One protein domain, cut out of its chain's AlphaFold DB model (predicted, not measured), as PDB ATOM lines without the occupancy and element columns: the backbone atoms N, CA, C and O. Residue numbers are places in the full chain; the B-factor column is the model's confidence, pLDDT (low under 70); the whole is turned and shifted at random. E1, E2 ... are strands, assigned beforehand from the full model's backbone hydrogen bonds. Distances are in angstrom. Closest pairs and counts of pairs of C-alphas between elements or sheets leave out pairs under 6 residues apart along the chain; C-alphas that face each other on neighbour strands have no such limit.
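Overview. This is residues 92 to 103 and 365 to 470 of the 665 residues of the protein "Exo-alpha-sialidase" of Verrucomicrobia subdivision 3 bacterium (UniProt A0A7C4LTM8). Two four-stranded sheets lie face to face as a sandwich, its layers closest where the edge strand E6 meets E2 and E3. A last strand, E9, runs beside E5 at the other edge of the second sheet, and residues 385 to 398 make a long loop with no named element. The printed part has 118 residues with nine named strands, E1 to E9 in chain order, and no named helix; the class is all strand. The sheets, in the orders E1 E8 E7 E6 and E2 E3 E4 E5, are antiparallel throughout. The whole is compact, with a radius of gyration of the C-alphas of 14.0 A, yet elongated, spanning 44 by 28 by 20 A.

Along the chain. Find C-alpha 93 at (210.620, 479.381, 459.593); from there E1, residues 93 to 100, runs 22.1 A. Beside it are E8, residues 450 to 457, 23.1 A, then E7, residues 435 to 442, 21.9 A. Look next at C-alpha 424, at (206.526, 469.048, 474.992), where E6 begins; it reaches residue 432, 22.1 A on, and bends by 57 degrees at residue 427. The second sheet holds E2, residues 370 to 373, E3, residues 379 to 384, E4, residues 399 to 404, and E5, residues 412 to 416. E9, residues 465 to 470, ends with C-alpha 470 at (221.135, 474.023, 467.648).

Arrangement. Start at the strongly twisted sheet E1 E8 E7 E6. E1 and E8 run at 155 degrees, with N 95 and O 455 3.0 A apart, within hydrogen-bond range. E6, E7 and E8 form a meander, each strand the antiparallel neighbour of the one before; look for N 438 and O 454 at 3.0 A, and N 430 and O 437 at 2.9 A. E2, E3, E4 and E5 form the other meander, with N 372 and O 380 at 3.0 A, N 381 and O 402 at 2.8 A, and N 414 and O 401 at 2.8 A. Across the sandwich the strands stand at 34 degrees. The closest C-alphas of E2 and E6, Gln 370 and Gln 428, are 5.9 A apart. E1, E7 and E8 are apart from E2 to E5. E9 pairs with no named strand; its C-alpha 470 is 4.5 A from C-alpha 415 of E5, their closest pair.

Size, cuts and confidence. The two farthest C-alphas, Asp 446 and Gly 463, are 44.2 A apart. Residues 104 to 364 are not printed; C-alphas 103 and 365 stand 25.7 A apart across the cut. The link from E3 to E4 is long, and within it residues 387 to 392 have pLDDT under 70; the mean of the printed part is 90.7.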
ATOM      1  N   PRO A  92     215.116 477.633 458.750       96.62
ATOM      2  CA  PRO A  92     213.698 477.510 458.452       96.62
ATOM      3  C   PRO A  92     212.890 478.553 459.227       96.62
ATOM      4  O   PRO A  92     213.323 479.071 460.261       96.62
ATOM      5  N   GLN A  93     211.669 478.801 458.769       97.25
ATOM      6  CA  GLN A  93     210.620 479.381 459.593       97.25
ATOM      7  C   GLN A  93     209.934 478.264 460.385       97.25
ATOM      8  O   GLN A  93     209.617 477.211 459.834       97.25
ATOM      9  N   ILE A  94     209.676 478.514 461.668       97.00
ATOM     10  CA  ILE A  94     208.891 477.620 462.524       97.00
ATOM     11  C   ILE A  94     207.625 478.359 462.933       97.00
ATOM     12  O   ILE A  94     207.702 479.455 463.489       97.00
ATOM     13  N   ARG A  95     206.464 477.774 462.643       97.81
ATOM     14  CA  ARG A  95     205.153 478.310 463.039       97.81
ATOM     15  C   ARG A  95     204.463 477.312 463.956       97.81
ATOM     16  O   ARG A  95     204.363 476.144 463.600       97.81
ATOM     17  N   HIS A  96     203.986 477.766 465.109       97.88
ATOM     18  CA  HIS A  96     203.247 476.940 466.068       97.88
ATOM     19  C   HIS A  96     201.740 477.086 465.871       97.88
ATOM     20  O   HIS A  96     201.263 478.177 465.561       97.88
ATOM     21  N   VAL A  97     201.004 476.000 466.091       97.38
ATOM     22  CA  VAL A  97     199.541 475.941 465.990       97.38
ATOM     23  C   VAL A  97     198.975 475.213 467.210       97.38
ATOM     24  O   VAL A  97     199.558 474.238 467.679       97.38
ATOM     25  N   ALA A  98     197.827 475.657 467.717       97.31
ATOM     26  CA  ALA A  98     197.043 474.880 468.675       97.31
ATOM     27  C   ALA A  98     196.126 473.907 467.917       97.31
ATOM     28  O   ALA A  98     195.265 474.344 467.158       97.31
ATOM     29  N   ILE A  99     196.308 472.600 468.122       98.00
ATOM     30  CA  ILE A  99     195.422 471.568 467.559       98.00
ATOM     31  C   ILE A  99     194.219 471.379 468.487       98.00
ATOM     32  O   ILE A  99     193.080 471.344 468.034       98.00
ATOM     33  N   HIS A 100     194.471 471.301 469.798       97.44
ATOM     34  CA  HIS A 100     193.423 471.234 470.814       97.44
ATOM     35  C   HIS A 100     193.881 471.846 472.139       97.44
ATOM     36  O   HIS A 100     194.960 471.535 472.651       97.44
ATOM     37  N   GLU A 101     193.032 472.685 472.726       95.75
ATOM     38  CA  GLU A 101     193.258 473.280 474.043       95.75
ATOM     39  C   GLU A 101     192.742 472.350 475.153       95.75
ATOM     40  O   GLU A 101     191.559 471.997 475.197       95.75
ATOM     41  N   GLY A 102     193.630 471.985 476.080       94.62
ATOM     42  CA  GLY A 102     193.284 471.173 477.243       94.62
ATOM     43  C   GLY A 102     192.594 471.977 478.335       94.62
ATOM     44  O   GLY A 102     193.217 472.860 478.917       94.62
ATOM     45  N   LYS A 103     191.341 471.645 478.666       94.88
ATOM     46  CA  LYS A 103     190.610 472.257 479.789       94.88
ATOM     47  C   LYS A 103     189.434 471.407 480.263       94.88
ATOM     48  O   LYS A 103     188.910 470.583 479.520       94.88
ATOM     49  N   ALA A 365     215.218 462.603 476.778       71.69
ATOM     50  CA  ALA A 365     214.233 462.374 477.823       71.69
ATOM     51  C   ALA A 365     213.623 460.965 477.751       71.69
ATOM     52  O   ALA A 365     213.520 460.362 476.682       71.69
ATOM     53  N   ASN A 366     213.081 460.488 478.877       75.06
ATOM     54  CA  ASN A 366     212.152 459.356 478.900       75.06
ATOM     55  C   ASN A 366     210.820 459.749 478.234       75.06
ATOM     56  O   ASN A 366     209.819 460.047 478.897       75.06
ATOM     57  N   CYS A 367     210.834 459.835 476.911       81.62
ATOM     58  CA  CYS A 367     209.713 460.229 476.083       81.62
ATOM     59  C   CYS A 367     209.798 459.532 474.724       81.62
ATOM     60  O   CYS A 367     210.857 459.068 474.303       81.62
ATOM     61  N   ARG A 368     208.645 459.452 474.067       85.31
ATOM     62  CA  ARG A 368     208.467 458.840 472.763       85.31
ATOM     63  C   ARG A 368     209.057 459.737 471.660       85.31
ATOM     64  O   ARG A 368     208.581 460.859 471.526       85.31
ATOM     65  N   PRO A 369     210.048 459.287 470.877       88.81
ATOM     66  CA  PRO A 369     210.520 460.000 469.686       88.81
ATOM     67  C   PRO A 369     209.744 459.577 468.433       88.81
ATOM     68  O   PRO A 369     208.829 458.777 468.529       88.81
ATOM     69  N   GLN A 370     210.146 460.015 467.246       93.31
ATOM     70  CA  GLN A 370     209.719 459.386 465.993       93.31
ATOM     71  C   GLN A 370     210.792 459.570 464.929       93.31
ATOM     72  O   GLN A 370     211.396 460.638 464.863       93.31
ATOM     73  N   VAL A 371     210.990 458.562 464.077       95.00
ATOM     74  CA  VAL A 371     211.742 458.714 462.829       95.00
ATOM     75  C   VAL A 371     210.794 458.649 461.644       95.00
ATOM     76  O   VAL A 371     209.970 457.743 461.559       95.00
ATOM     77  N   PHE A 372     210.945 459.586 460.716       94.81
ATOM     78  CA  PHE A 372     210.293 459.563 459.410       94.81
ATOM     79  C   PHE A 372     211.272 460.043 458.334       94.81
ATOM     80  O   PHE A 372     212.312 460.640 458.630       94.81
ATOM     81  N   GLN A 373     210.966 459.738 457.077       94.00
ATOM     82  CA  GLN A 373     211.814 460.089 455.943       94.00
ATOM     83  C   GLN A 373     211.249 461.318 455.226       94.00
ATOM     84  O   GLN A 373     210.044 461.428 455.013       94.00
ATOM     85  N   LEU A 374     212.131 462.243 454.861       94.75
ATOM     86  CA  LEU A 374     211.819 463.365 453.985       94.75
ATOM     87  C   LEU A 374     211.880 462.921 452.523       94.75
ATOM     88  O   LEU A 374     212.567 461.955 452.173       94.75
ATOM     89  N   GLU A 375     211.231 463.687 451.651       88.31
ATOM     90  CA  GLU A 375     211.397 463.532 450.210       88.31
ATOM     91  C   GLU A 375     212.890 463.556 449.829       88.31
ATOM     92  O   GLU A 375     213.676 464.358 450.339       88.31
ATOM     93  N   GLY A 376     213.306 462.622 448.970       86.88
ATOM     94  CA  GLY A 376     214.709 462.443 448.581       86.88
ATOM     95  C   GLY A 376     215.568 461.632 449.563       86.88
ATOM     96  O   GLY A 376     216.745 461.418 449.295       86.88
ATOM     97  N   GLY A 377     215.003 461.129 450.666       90.06
ATOM     98  CA  GLY A 377     215.599 460.032 451.435       90.06
ATOM     99  C   GLY A 377     216.309 460.409 452.738       90.06
ATOM    100  O   GLY A 377     216.777 459.517 453.446       90.06
ATOM    101  N   ARG A 378     216.363 461.696 453.096       93.81
ATOM    102  CA  ARG A 378     216.931 462.154 454.377       93.81
ATOM    103  C   ARG A 378     216.048 461.709 455.543       93.81
ATOM    104  O   ARG A 378     214.830 461.838 455.482       93.81
ATOM    105  N   TYR A 379     216.661 461.243 456.622       95.81
ATOM    106  CA  TYR A 379     215.958 460.825 457.827       95.81
ATOM    107  C   TYR A 379     215.825 461.985 458.799       95.81
ATOM    108  O   TYR A 379     216.756 462.771 458.998       95.81
ATOM    109  N   CYS A 380     214.660 462.057 459.422       96.19
ATOM    110  CA  CYS A 380     214.326 463.028 460.434       96.19
ATOM    111  C   CYS A 380     213.939 462.301 461.718       96.19
ATOM    112  O   CYS A 380     213.087 461.419 461.689       96.19
ATOM    113  N   LEU A 381     214.568 462.672 462.830       95.25
ATOM    114  CA  LEU A 381     214.234 462.203 464.166       95.25
ATOM    115  C   LEU A 381     213.671 463.368 464.983       95.25
ATOM    116  O   LEU A 381     214.329 464.392 465.157       95.25
ATOM    117  N   LEU A 382     212.471 463.185 465.522       94.25
ATOM    118  CA  LEU A 382     211.842 464.084 466.482       94.25
ATOM    119  C   LEU A 382     212.064 463.562 467.898       94.25
ATOM    120  O   LEU A 382     211.613 462.465 468.225       94.25
ATOM    121  N   GLN A 383     212.732 464.341 468.749       90.31
ATOM    122  CA  GLN A 383     212.918 463.998 470.162       90.31
ATOM    123  C   GLN A 383     213.282 465.212 471.019       90.31
ATOM    124  O   GLN A 383     213.603 466.276 470.503       90.31
ATOM    125  N   GLN A 384     213.260 465.053 472.340       87.38
ATOM    126  CA  GLN A 384     213.748 466.063 473.275       87.38
ATOM    127  C   GLN A 384     215.275 466.135 473.246       87.38
ATOM    128  O   GLN A 384     215.938 465.121 473.472       87.38
ATOM    129  N   ASP A 385     215.796 467.344 473.047       83.69
ATOM    130  CA  ASP A 385     217.208 467.699 473.186       83.69
ATOM    131  C   ASP A 385     217.414 468.516 474.472       83.69
ATOM    132  O   ASP A 385     217.555 469.741 474.462       83.69
ATOM    133  N   ALA A 386     217.344 467.846 475.617       74.69
ATOM    134  CA  ALA A 386     217.491 468.464 476.931       74.69
ATOM    135  C   ALA A 386     218.212 467.513 477.888       74.69
ATOM    136  O   ALA A 386     218.090 466.294 477.769       74.69
ATOM    137  N   TRP A 387     218.936 468.070 478.865       66.00
ATOM    138  CA  TRP A 387     219.496 467.277 479.961       66.00
ATOM    139  C   TRP A 387     218.380 466.878 480.927       66.00
ATOM    140  O   TRP A 387     217.772 467.739 481.563       66.00
ATOM    141  N   VAL A 388     218.068 465.585 481.018       63.44
ATOM    142  CA  VAL A 388     216.784 465.127 481.561       63.44
ATOM    143  C   VAL A 388     216.959 464.176 482.742       63.44
ATOM    144  O   VAL A 388     217.730 463.223 482.708       63.44
ATOM    145  N   ASN A 389     216.146 464.391 483.778       62.91
ATOM    146  CA  ASN A 389     215.831 463.354 484.753       62.91
ATOM    147  C   ASN A 389     214.703 462.459 484.207       62.91
ATOM    148  O   ASN A 389     213.540 462.859 484.186       62.91
ATOM    149  N   HIS A 390     215.027 461.221 483.824       61.34
ATOM    150  CA  HIS A 390     214.087 460.242 483.246       61.34
ATOM    151  C   HIS A 390     212.869 459.904 484.125       61.34
ATOM    152  O   HIS A 390     211.907 459.309 483.630       61.34
ATOM    153  N   ARG A 391     212.892 460.269 485.414       61.00
ATOM    154  CA  ARG A 391     211.780 460.063 486.353       61.00
ATOM    155  C   ARG A 391     210.780 461.216 486.392       61.00
ATOM    156  O   ARG A 391     209.724 461.062 486.997       61.00
ATOM    157  N   ASP A 392     211.102 462.358 485.792       69.25
ATOM    158  CA  ASP A 392     210.323 463.578 485.954       69.25
ATOM    159  C   ASP A 392     209.754 464.068 484.619       69.25
ATOM    160  O   ASP A 392     210.478 464.542 483.744       69.25
ATOM    161  N   TYR A 393     208.427 464.004 484.483       73.94
ATOM    162  CA  TYR A 393     207.699 464.516 483.319       73.94
ATOM    163  C   TYR A 393     208.004 466.000 483.048       73.94
ATOM    164  O   TYR A 393     208.010 466.420 481.891       73.94
ATOM    165  N   SER A 394     208.307 466.787 484.089       75.25
ATOM    166  CA  SER A 394     208.581 468.227 483.986       75.25
ATOM    167  C   SER A 394     209.838 468.566 483.175       75.25
ATOM    168  O   SER A 394     210.020 469.708 482.746       75.25
ATOM    169  N   THR A 395     210.685 467.568 482.918       74.75
ATOM    170  CA  THR A 395     211.932 467.711 482.159       74.75
ATOM    171  C   THR A 395     211.773 467.436 480.664       74.75
ATOM    172  O   THR A 395     212.718 467.642 479.906       74.75
ATOM    173  N   ARG A 396     210.583 467.018 480.201       85.19
ATOM    174  CA  ARG A 396     210.278 466.810 478.774       85.19
ATOM    175  C   ARG A 396     210.148 468.156 478.058       85.19
ATOM    176  O   ARG A 396     209.051 468.629 477.792       85.19
ATOM    177  N   LEU A 397     211.279 468.792 477.793       85.88
ATOM    178  CA  LEU A 397     211.395 470.102 477.160       85.88
ATOM    179  C   LEU A 397     212.173 469.975 475.856       85.88
ATOM    180  O   LEU A 397     212.805 468.956 475.590       85.88
ATOM    181  N   ASN A 398     212.152 471.050 475.075       88.19
ATOM    182  CA  ASN A 398     213.023 471.210 473.918       88.19
ATOM    183  C   ASN A 398     212.899 470.071 472.907       88.19
ATOM    184  O   ASN A 398     213.886 469.451 472.516       88.19
ATOM    185  N   LEU A 399     211.665 469.794 472.487       92.81
ATOM    186  CA  LEU A 399     211.452 468.979 471.306       92.81
ATOM    187  C   LEU A 399     212.204 469.628 470.141       92.81
ATOM    188  O   LEU A 399     211.953 470.794 469.822       92.81
ATOM    189  N   ALA A 400     213.109 468.871 469.537       93.19
ATOM    190  CA  ALA A 400     214.008 469.293 468.484       93.19
ATOM    191  C   ALA A 400     214.017 468.276 467.344       93.19
ATOM    192  O   ALA A 400     213.630 467.112 467.494       93.19
ATOM    193  N   LEU A 401     214.458 468.758 466.188       95.44
ATOM    194  CA  LEU A 401     214.736 467.920 465.034       95.44
ATOM    195  C   LEU A 401     216.183 467.440 465.090       95.44
ATOM    196  O   LEU A 401     217.087 468.178 465.477       95.44
ATOM    197  N   HIS A 402     216.394 466.208 464.660       94.94
ATOM    198  CA  HIS A 402     217.699 465.652 464.358       94.94
ATOM    199  C   HIS A 402     217.664 465.088 462.939       94.94
ATOM    200  O   HIS A 402     216.627 464.593 462.488       94.94
ATOM    201  N   PHE A 403     218.792 465.136 462.239       95.56
ATOM    202  CA  PHE A 403     218.871 464.687 460.851       95.56
ATOM    203  C   PHE A 403     219.947 463.634 460.660       95.56
ATOM    204  O   PHE A 403     221.009 463.694 461.274       95.56
ATOM    205  N   SER A 404     219.660 462.686 459.776       94.50
ATOM    206  CA  SER A 404     220.589 461.646 459.351       94.50
ATOM    207  C   SER A 404     220.479 461.445 457.840       94.50
ATOM    208  O   SER A 404     219.405 461.602 457.249       94.50
ATOM    209  N   ARG A 405     221.597 461.090 457.200       91.50
ATOM    210  CA  ARG A 405     221.619 460.736 455.774       91.50
ATOM    211  C   ARG A 405     221.361 459.247 455.541       91.50
ATOM    212  O   ARG A 405     220.947 458.886 454.446       91.50
ATOM    213  N   THR A 406     221.558 458.398 456.551       90.69
ATOM    214  CA  THR A 406     221.459 456.934 456.402       90.69
ATOM    215  C   THR A 406     220.346 456.278 457.197       90.69
ATOM    216  O   THR A 406     220.019 455.119 456.932       90.69
ATOM    217  N   GLY A 407     219.796 456.976 458.186       90.94
ATOM    218  CA  GLY A 407     218.955 456.374 459.211       90.94
ATOM    219  C   GLY A 407     219.738 455.424 460.123       90.94
ATOM    220  O   GLY A 407     219.153 454.519 460.707       90.94
ATOM    221  N   ALA A 408     221.066 455.537 460.206       89.69
ATOM    222  CA  ALA A 408     221.844 454.857 461.236       89.69
ATOM    223  C   ALA A 408     221.794 455.639 462.553       89.69
ATOM    224  O   ALA A 408     220.933 456.489 462.762       89.69
ATOM    225  N   ASP A 409     222.698 455.341 463.483       86.06
ATOM    226  CA  ASP A 409     222.795 456.075 464.752       86.06
ATOM    227  C   ASP A 409     223.497 457.451 464.602       86.06
ATOM    228  O   ASP A 409     223.932 458.075 465.573       86.06
ATOM    229  N   ASP A 410     223.582 457.957 463.368       87.88
ATOM    230  CA  ASP A 410     224.263 459.175 462.915       87.88
ATOM    231  C   ASP A 410     223.381 460.438 462.987       87.88
ATOM    232  O   ASP A 410     223.688 461.450 462.362       87.88
ATOM    233  N   PHE A 411     222.278 460.416 463.742       91.94
ATOM    234  CA  PHE A 411     221.372 461.563 463.868       91.94
ATOM    235  C   PHE A 411     222.018 462.747 464.592       91.94
ATOM    236  O   PHE A 411     222.209 462.720 465.808       91.94
ATOM    237  N   VAL A 412     222.272 463.832 463.866       91.38
ATOM    238  CA  VAL A 412     222.857 465.059 464.417       91.38
ATOM    239  C   VAL A 412     221.757 466.031 464.842       91.38
ATOM    240  O   VAL A 412     220.804 466.263 464.098       91.38
ATOM    241  N   ALA A 413     221.882 466.594 466.046       90.56
ATOM    242  CA  ALA A 413     220.905 467.526 466.607       90.56
ATOM    243  C   ALA A 413     220.873 468.869 465.860       90.56
ATOM    244  O   ALA A 413     221.918 469.443 465.544       90.56
ATOM    245  N   ALA A 414     219.663 469.374 465.630       92.50
ATOM    246  CA  ALA A 414     219.382 470.640 464.966       92.50
ATOM    247  C   ALA A 414     218.602 471.587 465.895       92.50
ATOM    248  O   ALA A 414     218.853 471.659 467.097       92.50
ATOM    249  N   PHE A 415     217.678 472.362 465.337       90.44
ATOM    250  CA  PHE A 415     216.956 473.413 466.042       90.44
ATOM    251  C   PHE A 415     215.748 472.857 466.813       90.44
ATOM    252  O   PHE A 415     215.136 471.859 466.406       90.44
ATOM    253  N   PRO A 416     215.353 473.526 467.909       91.94
ATOM    254  CA  PRO A 416     214.131 473.196 468.616       91.94
ATOM    255  C   PRO A 416     212.899 473.571 467.794       91.94
ATOM    256  O   PRO A 416     212.838 474.641 467.192       91.94
ATOM    257  N   VAL A 417     211.893 472.704 467.818       94.81
ATOM    258  CA  VAL A 417     210.581 472.926 467.198       94.81
ATOM    259  C   VAL A 417     209.493 473.214 468.222       94.81
ATOM    260  O   VAL A 417     208.498 473.834 467.872       94.81
ATOM    261  N   SER A 418     209.680 472.848 469.493       93.25
ATOM    262  CA  SER A 418     208.804 473.321 470.577       93.25
ATOM    263  C   SER A 418     209.143 474.738 471.037       93.25
ATOM    264  O   SER A 418     210.304 475.168 471.028       93.25
ATOM    265  N   ARG A 419     208.122 475.433 471.544       90.00
ATOM    266  CA  ARG A 419     208.263 476.729 472.214       90.00
ATOM    267  C   ARG A 419     209.175 476.628 473.444       90.00
ATOM    268  O   ARG A 419     209.318 475.570 474.060       90.00
ATOM    269  N   ALA A 420     209.801 477.745 473.805       84.25
ATOM    270  CA  ALA A 420     210.581 477.839 475.035       84.25
ATOM    271  C   ALA A 420     209.717 477.522 476.259       84.25
ATOM    272  O   ALA A 420     208.600 478.019 476.362       84.25
ATOM    273  N   ASN A 421     210.236 476.703 477.181       79.75
ATOM    274  CA  ASN A 421     209.623 476.386 478.486       79.75
ATOM    275  C   ASN A 421     208.319 475.612 478.484       79.75
ATOM    276  O   ASN A 421     207.789 475.311 479.558       79.75
ATOM    277  N   VAL A 422     207.837 475.248 477.305       87.69
ATOM    278  CA  VAL A 422     206.657 474.417 477.157       87.69
ATOM    279  C   VAL A 422     207.087 472.963 477.266       87.69
ATOM    280  O   VAL A 422     207.868 472.468 476.449       87.69
ATOM    281  N   ILE A 423     206.568 472.277 478.286       89.75
ATOM    282  CA  ILE A 423     206.679 470.820 478.371       89.75
ATOM    283  C   ILE A 423     206.047 470.252 477.108       89.75
ATOM    284  O   ILE A 423     204.883 470.529 476.841       89.75
ATOM    285  N   SER A 424     206.842 469.520 476.335       92.12
ATOM    286  CA  SER A 424     206.526 469.048 474.992       92.12
ATOM    287  C   SER A 424     206.907 467.579 474.887       92.12
ATOM    288  O   SER A 424     208.070 467.203 475.067       92.12
ATOM    289  N   ALA A 425     205.922 466.727 474.631       91.88
ATOM    290  CA  ALA A 425     206.072 465.289 474.772       91.88
ATOM    291  C   ALA A 425     205.370 464.532 473.639       91.88
ATOM    292  O   ALA A 425     204.380 465.002 473.087       91.88
ATOM    293  N   TYR A 426     205.866 463.332 473.336       92.81
ATOM    294  CA  TYR A 426     205.285 462.409 472.358       92.81
ATOM    295  C   TYR A 426     205.068 463.030 470.968       92.81
ATOM    296  O   TYR A 426     203.962 462.939 470.434       92.81
ATOM    297  N   PRO A 427     206.094 463.669 470.379       94.81
ATOM    298  CA  PRO A 427     206.022 464.141 469.005       94.81
ATOM    299  C   PRO A 427     205.679 463.035 468.013       94.81
ATOM    300  O   PRO A 427     206.185 461.919 468.123       94.81
ATOM    301  N   GLN A 428     204.901 463.393 467.001       96.06
ATOM    302  CA  GLN A 428     204.864 462.739 465.695       96.06
ATOM    303  C   GLN A 428     204.868 463.816 464.619       96.06
ATOM    304  O   GLN A 428     204.449 464.943 464.863       96.06
ATOM    305  N   GLY A 429     205.306 463.472 463.425       96.44
ATOM    306  CA  GLY A 429     205.364 464.351 462.286       96.44
ATOM    307  C   GLY A 429     205.515 463.597 460.979       96.44
ATOM    308  O   GLY A 429     205.718 462.380 460.940       96.44
ATOM    309  N   ILE A 430     205.363 464.373 459.916       97.31
ATOM    310  CA  ILE A 430     205.353 463.940 458.527       97.31
ATOM    311  C   ILE A 430     206.018 465.003 457.656       97.31
ATOM    312  O   ILE A 430     206.068 466.186 458.009       97.31
ATOM    313  N   ALA A 431     206.500 464.583 456.491       96.81
ATOM    314  CA  ALA A 431     206.869 465.492 455.418       96.81
ATOM    315  C   ALA A 431     205.706 465.593 454.429       96.81
ATOM    316  O   ALA A 431     205.194 464.569 453.988       96.81
ATOM    317  N   GLN A 432     205.304 466.810 454.072       96.50
ATOM    318  CA  GLN A 432     204.251 467.033 453.083       96.50
ATOM    319  C   GLN A 432     204.499 468.346 452.343       96.50
ATOM    320  O   GLN A 432     204.828 469.356 452.961       96.50
ATOM    321  N   GLY A 433     204.358 468.344 451.015       95.31
ATOM    322  CA  GLY A 433     204.449 469.563 450.200       95.31
ATOM    323  C   GLY A 433     205.733 470.379 450.411       95.31
ATOM    324  O   GLY A 433     205.677 471.605 450.448       95.31
ATOM    325  N   GLY A 434     206.874 469.713 450.621       96.38
ATOM    326  CA  GLY A 434     208.158 470.376 450.874       96.38
ATOM    327  C   GLY A 434     208.314 470.998 452.267       96.38
ATOM    328  O   GLY A 434     209.267 471.744 452.475       96.38
ATOM    329  N   ASN A 435     207.427 470.692 453.220       98.06
ATOM    330  CA  ASN A 435     207.473 471.150 454.612       98.06
ATOM    331  C   ASN A 435     207.474 469.962 455.584       98.06
ATOM    332  O   ASN A 435     207.176 468.829 455.201       98.06
ATOM    333  N   ILE A 436     207.786 470.227 456.854       98.50
ATOM    334  CA  ILE A 436     207.595 469.263 457.946       98.50
ATOM    335  C   ILE A 436     206.452 469.749 458.830       98.50
ATOM    336  O   ILE A 436     206.463 470.894 459.285       98.50
ATOM    337  N   TYR A 437     205.508 468.858 459.111       98.50
ATOM    338  CA  TYR A 437     204.386 469.085 460.015       98.50
ATOM    339  C   TYR A 437     204.502 468.135 461.190       98.50
ATOM    340  O   TYR A 437     204.822 466.964 461.001       98.50
ATOM    341  N   LEU A 438     204.255 468.621 462.400       97.62
ATOM    342  CA  LEU A 438     204.359 467.803 463.602       97.62
ATOM    343  C   LEU A 438     203.283 468.158 464.618       97.62
ATOM    344  O   LEU A 438     202.868 469.310 464.688       97.62
ATOM    345  N   ALA A 439     202.865 467.170 465.401       98.12
ATOM    346  CA  ALA A 439     201.940 467.274 466.519       98.12
ATOM    347  C   ALA A 439     202.589 466.690 467.779       98.12
ATOM    348  O   ALA A 439     203.310 465.692 467.718       98.12
ATOM    349  N   TYR A 440     202.361 467.313 468.931       97.38
ATOM    350  CA  TYR A 440     202.912 466.882 470.214       97.38
ATOM    351  C   TYR A 440     202.005 467.306 471.369       97.38
ATOM    352  O   TYR A 440     201.221 468.249 471.283       97.38
ATOM    353  N   THR A 441     202.114 466.595 472.488       96.25
ATOM    354  CA  THR A 441     201.430 466.967 473.728       96.25
ATOM    355  C   THR A 441     202.133 468.128 474.403       96.25
ATOM    356  O   THR A 441     203.363 468.122 474.495       96.25
ATOM    357  N   VAL A 442     201.350 469.051 474.962       95.25
ATOM    358  CA  VAL A 442     201.844 470.179 475.749       95.25
ATOM    359  C   VAL A 442     201.208 470.293 477.125       95.25
ATOM    360  O   VAL A 442     200.059 469.907 477.336       95.25
ATOM    361  N   GLY A 443     201.963 470.875 478.055       90.25
ATOM    362  CA  GLY A 443     201.524 471.135 479.427       90.25
ATOM    363  C   GLY A 443     202.048 470.106 480.434       90.25
ATOM    364  O   GLY A 443     202.572 469.057 480.040       90.25
ATOM    365  N   PRO A 444     201.979 470.413 481.740       83.62
ATOM    366  CA  PRO A 444     202.509 469.545 482.782       83.62
ATOM    367  C   PRO A 444     201.578 468.346 483.031       83.62
ATOM    368  O   PRO A 444     200.403 468.362 482.677       83.62
ATOM    369  N   GLY A 445     202.112 467.268 483.611       77.88
ATOM    370  CA  GLY A 445     201.364 466.018 483.817       77.88
ATOM    371  C   GLY A 445     200.275 466.079 484.899       77.88
ATOM    372  O   GLY A 445     199.493 465.139 485.015       77.88
ATOM    373  N   ASP A 446     200.231 467.157 485.679       80.38
ATOM    374  CA  ASP A 446     199.352 467.400 486.830       80.38
ATOM    375  C   ASP A 446     198.360 468.561 486.610       80.38
ATOM    376  O   ASP A 446     197.737 469.041 487.554       80.38
ATOM    377  N   GLN A 447     198.205 469.017 485.365       88.94
ATOM    378  CA  GLN A 447     197.203 469.998 484.933       88.94
ATOM    379  C   GLN A 447     196.580 469.537 483.610       88.94
ATOM    380  O   GLN A 447     197.105 468.610 482.979       88.94
ATOM    381  N   PRO A 448     195.481 470.166 483.151       94.25
ATOM    382  CA  PRO A 448     194.994 469.941 481.802       94.25
ATOM    383  C   PRO A 448     196.096 470.110 480.744       94.25
ATOM    384  O   PRO A 448     196.872 471.067 480.777       94.25
ATOM    385  N   ARG A 449     196.176 469.153 479.816       94.88
ATOM    386  CA  ARG A 449     197.193 469.086 478.752       94.88
ATOM    387  C   ARG A 449     196.558 469.347 477.402       94.88
ATOM    388  O   ARG A 449     195.450 468.882 477.168       94.88
ATOM    389  N   GLY A 450     197.252 470.049 476.515       96.81
ATOM    390  CA  GLY A 450     196.797 470.316 475.148       96.81
ATOM    391  C   GLY A 450     197.549 469.493 474.104       96.81
ATOM    392  O   GLY A 450     198.539 468.824 474.415       96.81
ATOM    393  N   ILE A 451     197.103 469.596 472.853       98.19
ATOM    394  CA  ILE A 451     197.853 469.156 471.674       98.19
ATOM    395  C   ILE A 451     198.242 470.400 470.871       98.19
ATOM    396  O   ILE A 451     197.387 471.185 470.456       98.19
ATOM    397  N   GLU A 452     199.538 470.573 470.643       98.00
ATOM    398  CA  GLU A 452     200.088 471.595 469.752       98.00
ATOM    399  C   GLU A 452     200.659 470.950 468.498       98.00
ATOM    400  O   GLU A 452     200.992 469.765 468.483       98.00
ATOM    401  N   GLY A 453     200.810 471.760 467.458       97.88
ATOM    402  CA  GLY A 453     201.591 471.426 466.287       97.88
ATOM    403  C   GLY A 453     202.637 472.482 465.958       97.88
ATOM    404  O   GLY A 453     202.585 473.619 466.433       97.88
ATOM    405  N   ALA A 454     203.595 472.097 465.121       98.19
ATOM    406  CA  ALA A 454     204.515 473.029 464.486       98.19
ATOM    407  C   ALA A 454     204.669 472.726 462.991       98.19
ATOM    408  O   ALA A 454     204.549 471.583 462.551       98.19
ATOM    409  N   MET A 455     204.960 473.770 462.226       98.50
ATOM    410  CA  MET A 455     205.294 473.706 460.808       98.50
ATOM    411  C   MET A 455     206.717 474.217 460.626       98.50
ATOM    412  O   MET A 455     207.021 475.327 461.069       98.50
ATOM    413  N   VAL A 456     207.570 473.435 459.972       98.38
ATOM    414  CA  VAL A 456     208.928 473.834 459.583       98.38
ATOM    415  C   VAL A 456     208.951 474.042 458.078       98.38
ATOM    416  O   VAL A 456     208.698 473.108 457.312       98.38
ATOM    417  N   ILE A 457     209.229 475.283 457.679       97.62
ATOM    418  CA  ILE A 457     209.066 475.764 456.307       97.62
ATOM    419  C   ILE A 457     210.364 476.443 455.841       97.62
ATOM    420  O   ILE A 457     210.793 477.418 456.469       97.62
ATOM    421  N   PRO A 458     210.977 476.000 454.732       97.00
ATOM    422  CA  PRO A 458     210.750 474.710 454.070       97.00
ATOM    423  C   PRO A 458     211.295 473.546 454.920       97.00
ATOM    424  O   PRO A 458     211.918 473.771 455.954       97.00
ATOM    425  N   ALA A 459     211.099 472.308 454.471       97.06
ATOM    426  CA  ALA A 459     211.910 471.158 454.864       97.06
ATOM    427  C   ALA A 459     213.319 471.256 454.235       97.06
ATOM    428  O   ALA A 459     213.484 471.878 453.178       97.06
ATOM    429  N   PRO A 460     214.356 470.638 454.828       96.25
ATOM    430  CA  PRO A 460     215.685 470.652 454.228       96.25
ATOM    431  C   PRO A 460     215.729 469.805 452.955       96.25
ATOM    432  O   PRO A 460     215.137 468.727 452.882       96.25
ATOM    433  N   LYS A 461     216.500 470.255 451.961       93.44
ATOM    434  CA  LYS A 461     216.690 469.516 450.707       93.44
ATOM    435  C   LYS A 461     217.548 468.272 450.955       93.44
ATOM    436  O   LYS A 461     218.573 468.344 451.634       93.44
ATOM    437  N   ALA A 462     217.186 467.136 450.361       89.44
ATOM    438  CA  ALA A 462     217.922 465.882 450.555       89.44
ATOM    439  C   ALA A 462     219.381 465.931 450.054       89.44
ATOM    440  O   ALA A 462     220.288 465.411 450.712       89.44
ATOM    441  N   GLY A 463     219.614 466.584 448.910       90.12
ATOM    442  CA  GLY A 463     220.934 466.673 448.273       90.12
ATOM    443  C   GLY A 463     221.895 467.697 448.888       90.12
ATOM    444  O   GLY A 463     223.089 467.638 448.616       90.12
ATOM    445  N   SER A 464     221.402 468.618 449.718       94.50
ATOM    446  CA  SER A 464     222.223 469.654 450.358       94.50
ATOM    447  C   SER A 464     222.839 469.153 451.665       94.50
ATOM    448  O   SER A 464     222.244 468.318 452.352       94.50
ATOM    449  N   PHE A 465     224.005 469.695 452.019       96.50
ATOM    450  CA  PHE A 465     224.645 469.520 453.324       96.50
ATOM    451  C   PHE A 465     224.466 470.792 454.137       96.50
ATOM    452  O   PHE A 465     224.646 471.896 453.619       96.50
ATOM    453  N   TYR A 466     224.119 470.637 455.411       97.56
ATOM    454  CA  TYR A 466     223.788 471.767 456.262       97.56
ATOM    455  C   TYR A 466     224.634 471.842 457.528       97.56
ATOM    456  O   TYR A 466     225.018 470.833 458.123       97.56
ATOM    457  N   LEU A 467     224.866 473.082 457.958       97.75
ATOM    458  CA  LEU A 467     225.061 473.408 459.362       97.75
ATOM    459  C   LEU A 467     223.687 473.597 460.004       97.75
ATOM    460  O   LEU A 467     222.916 474.479 459.611       97.75
ATOM    461  N   TRP A 468     223.398 472.766 460.996       96.88
ATOM    462  CA  TRP A 468     222.141 472.721 461.725       96.88
ATOM    463  C   TRP A 468     222.229 473.585 462.982       96.88
ATOM    464  O   TRP A 468     222.813 473.132 463.966       96.88
ATOM    465  N   PRO A 469     221.677 474.811 463.009       95.06
ATOM    466  CA  PRO A 469     221.722 475.622 464.220       95.06
ATOM    467  C   PRO A 469     220.998 474.897 465.353       95.06
ATOM    468  O   PRO A 469     219.863 474.458 465.179       95.06
ATOM    469  N   ARG A 470     221.649 474.775 466.507       91.25
ATOM    470  CA  ARG A 470     221.135 474.023 467.648       91.25
ATOM    471  C   ARG A 470     221.004 474.909 468.875       91.25
ATOM    472  O   ARG A 470     221.887 475.711 469.173       91.25
TER     473      ARG A 470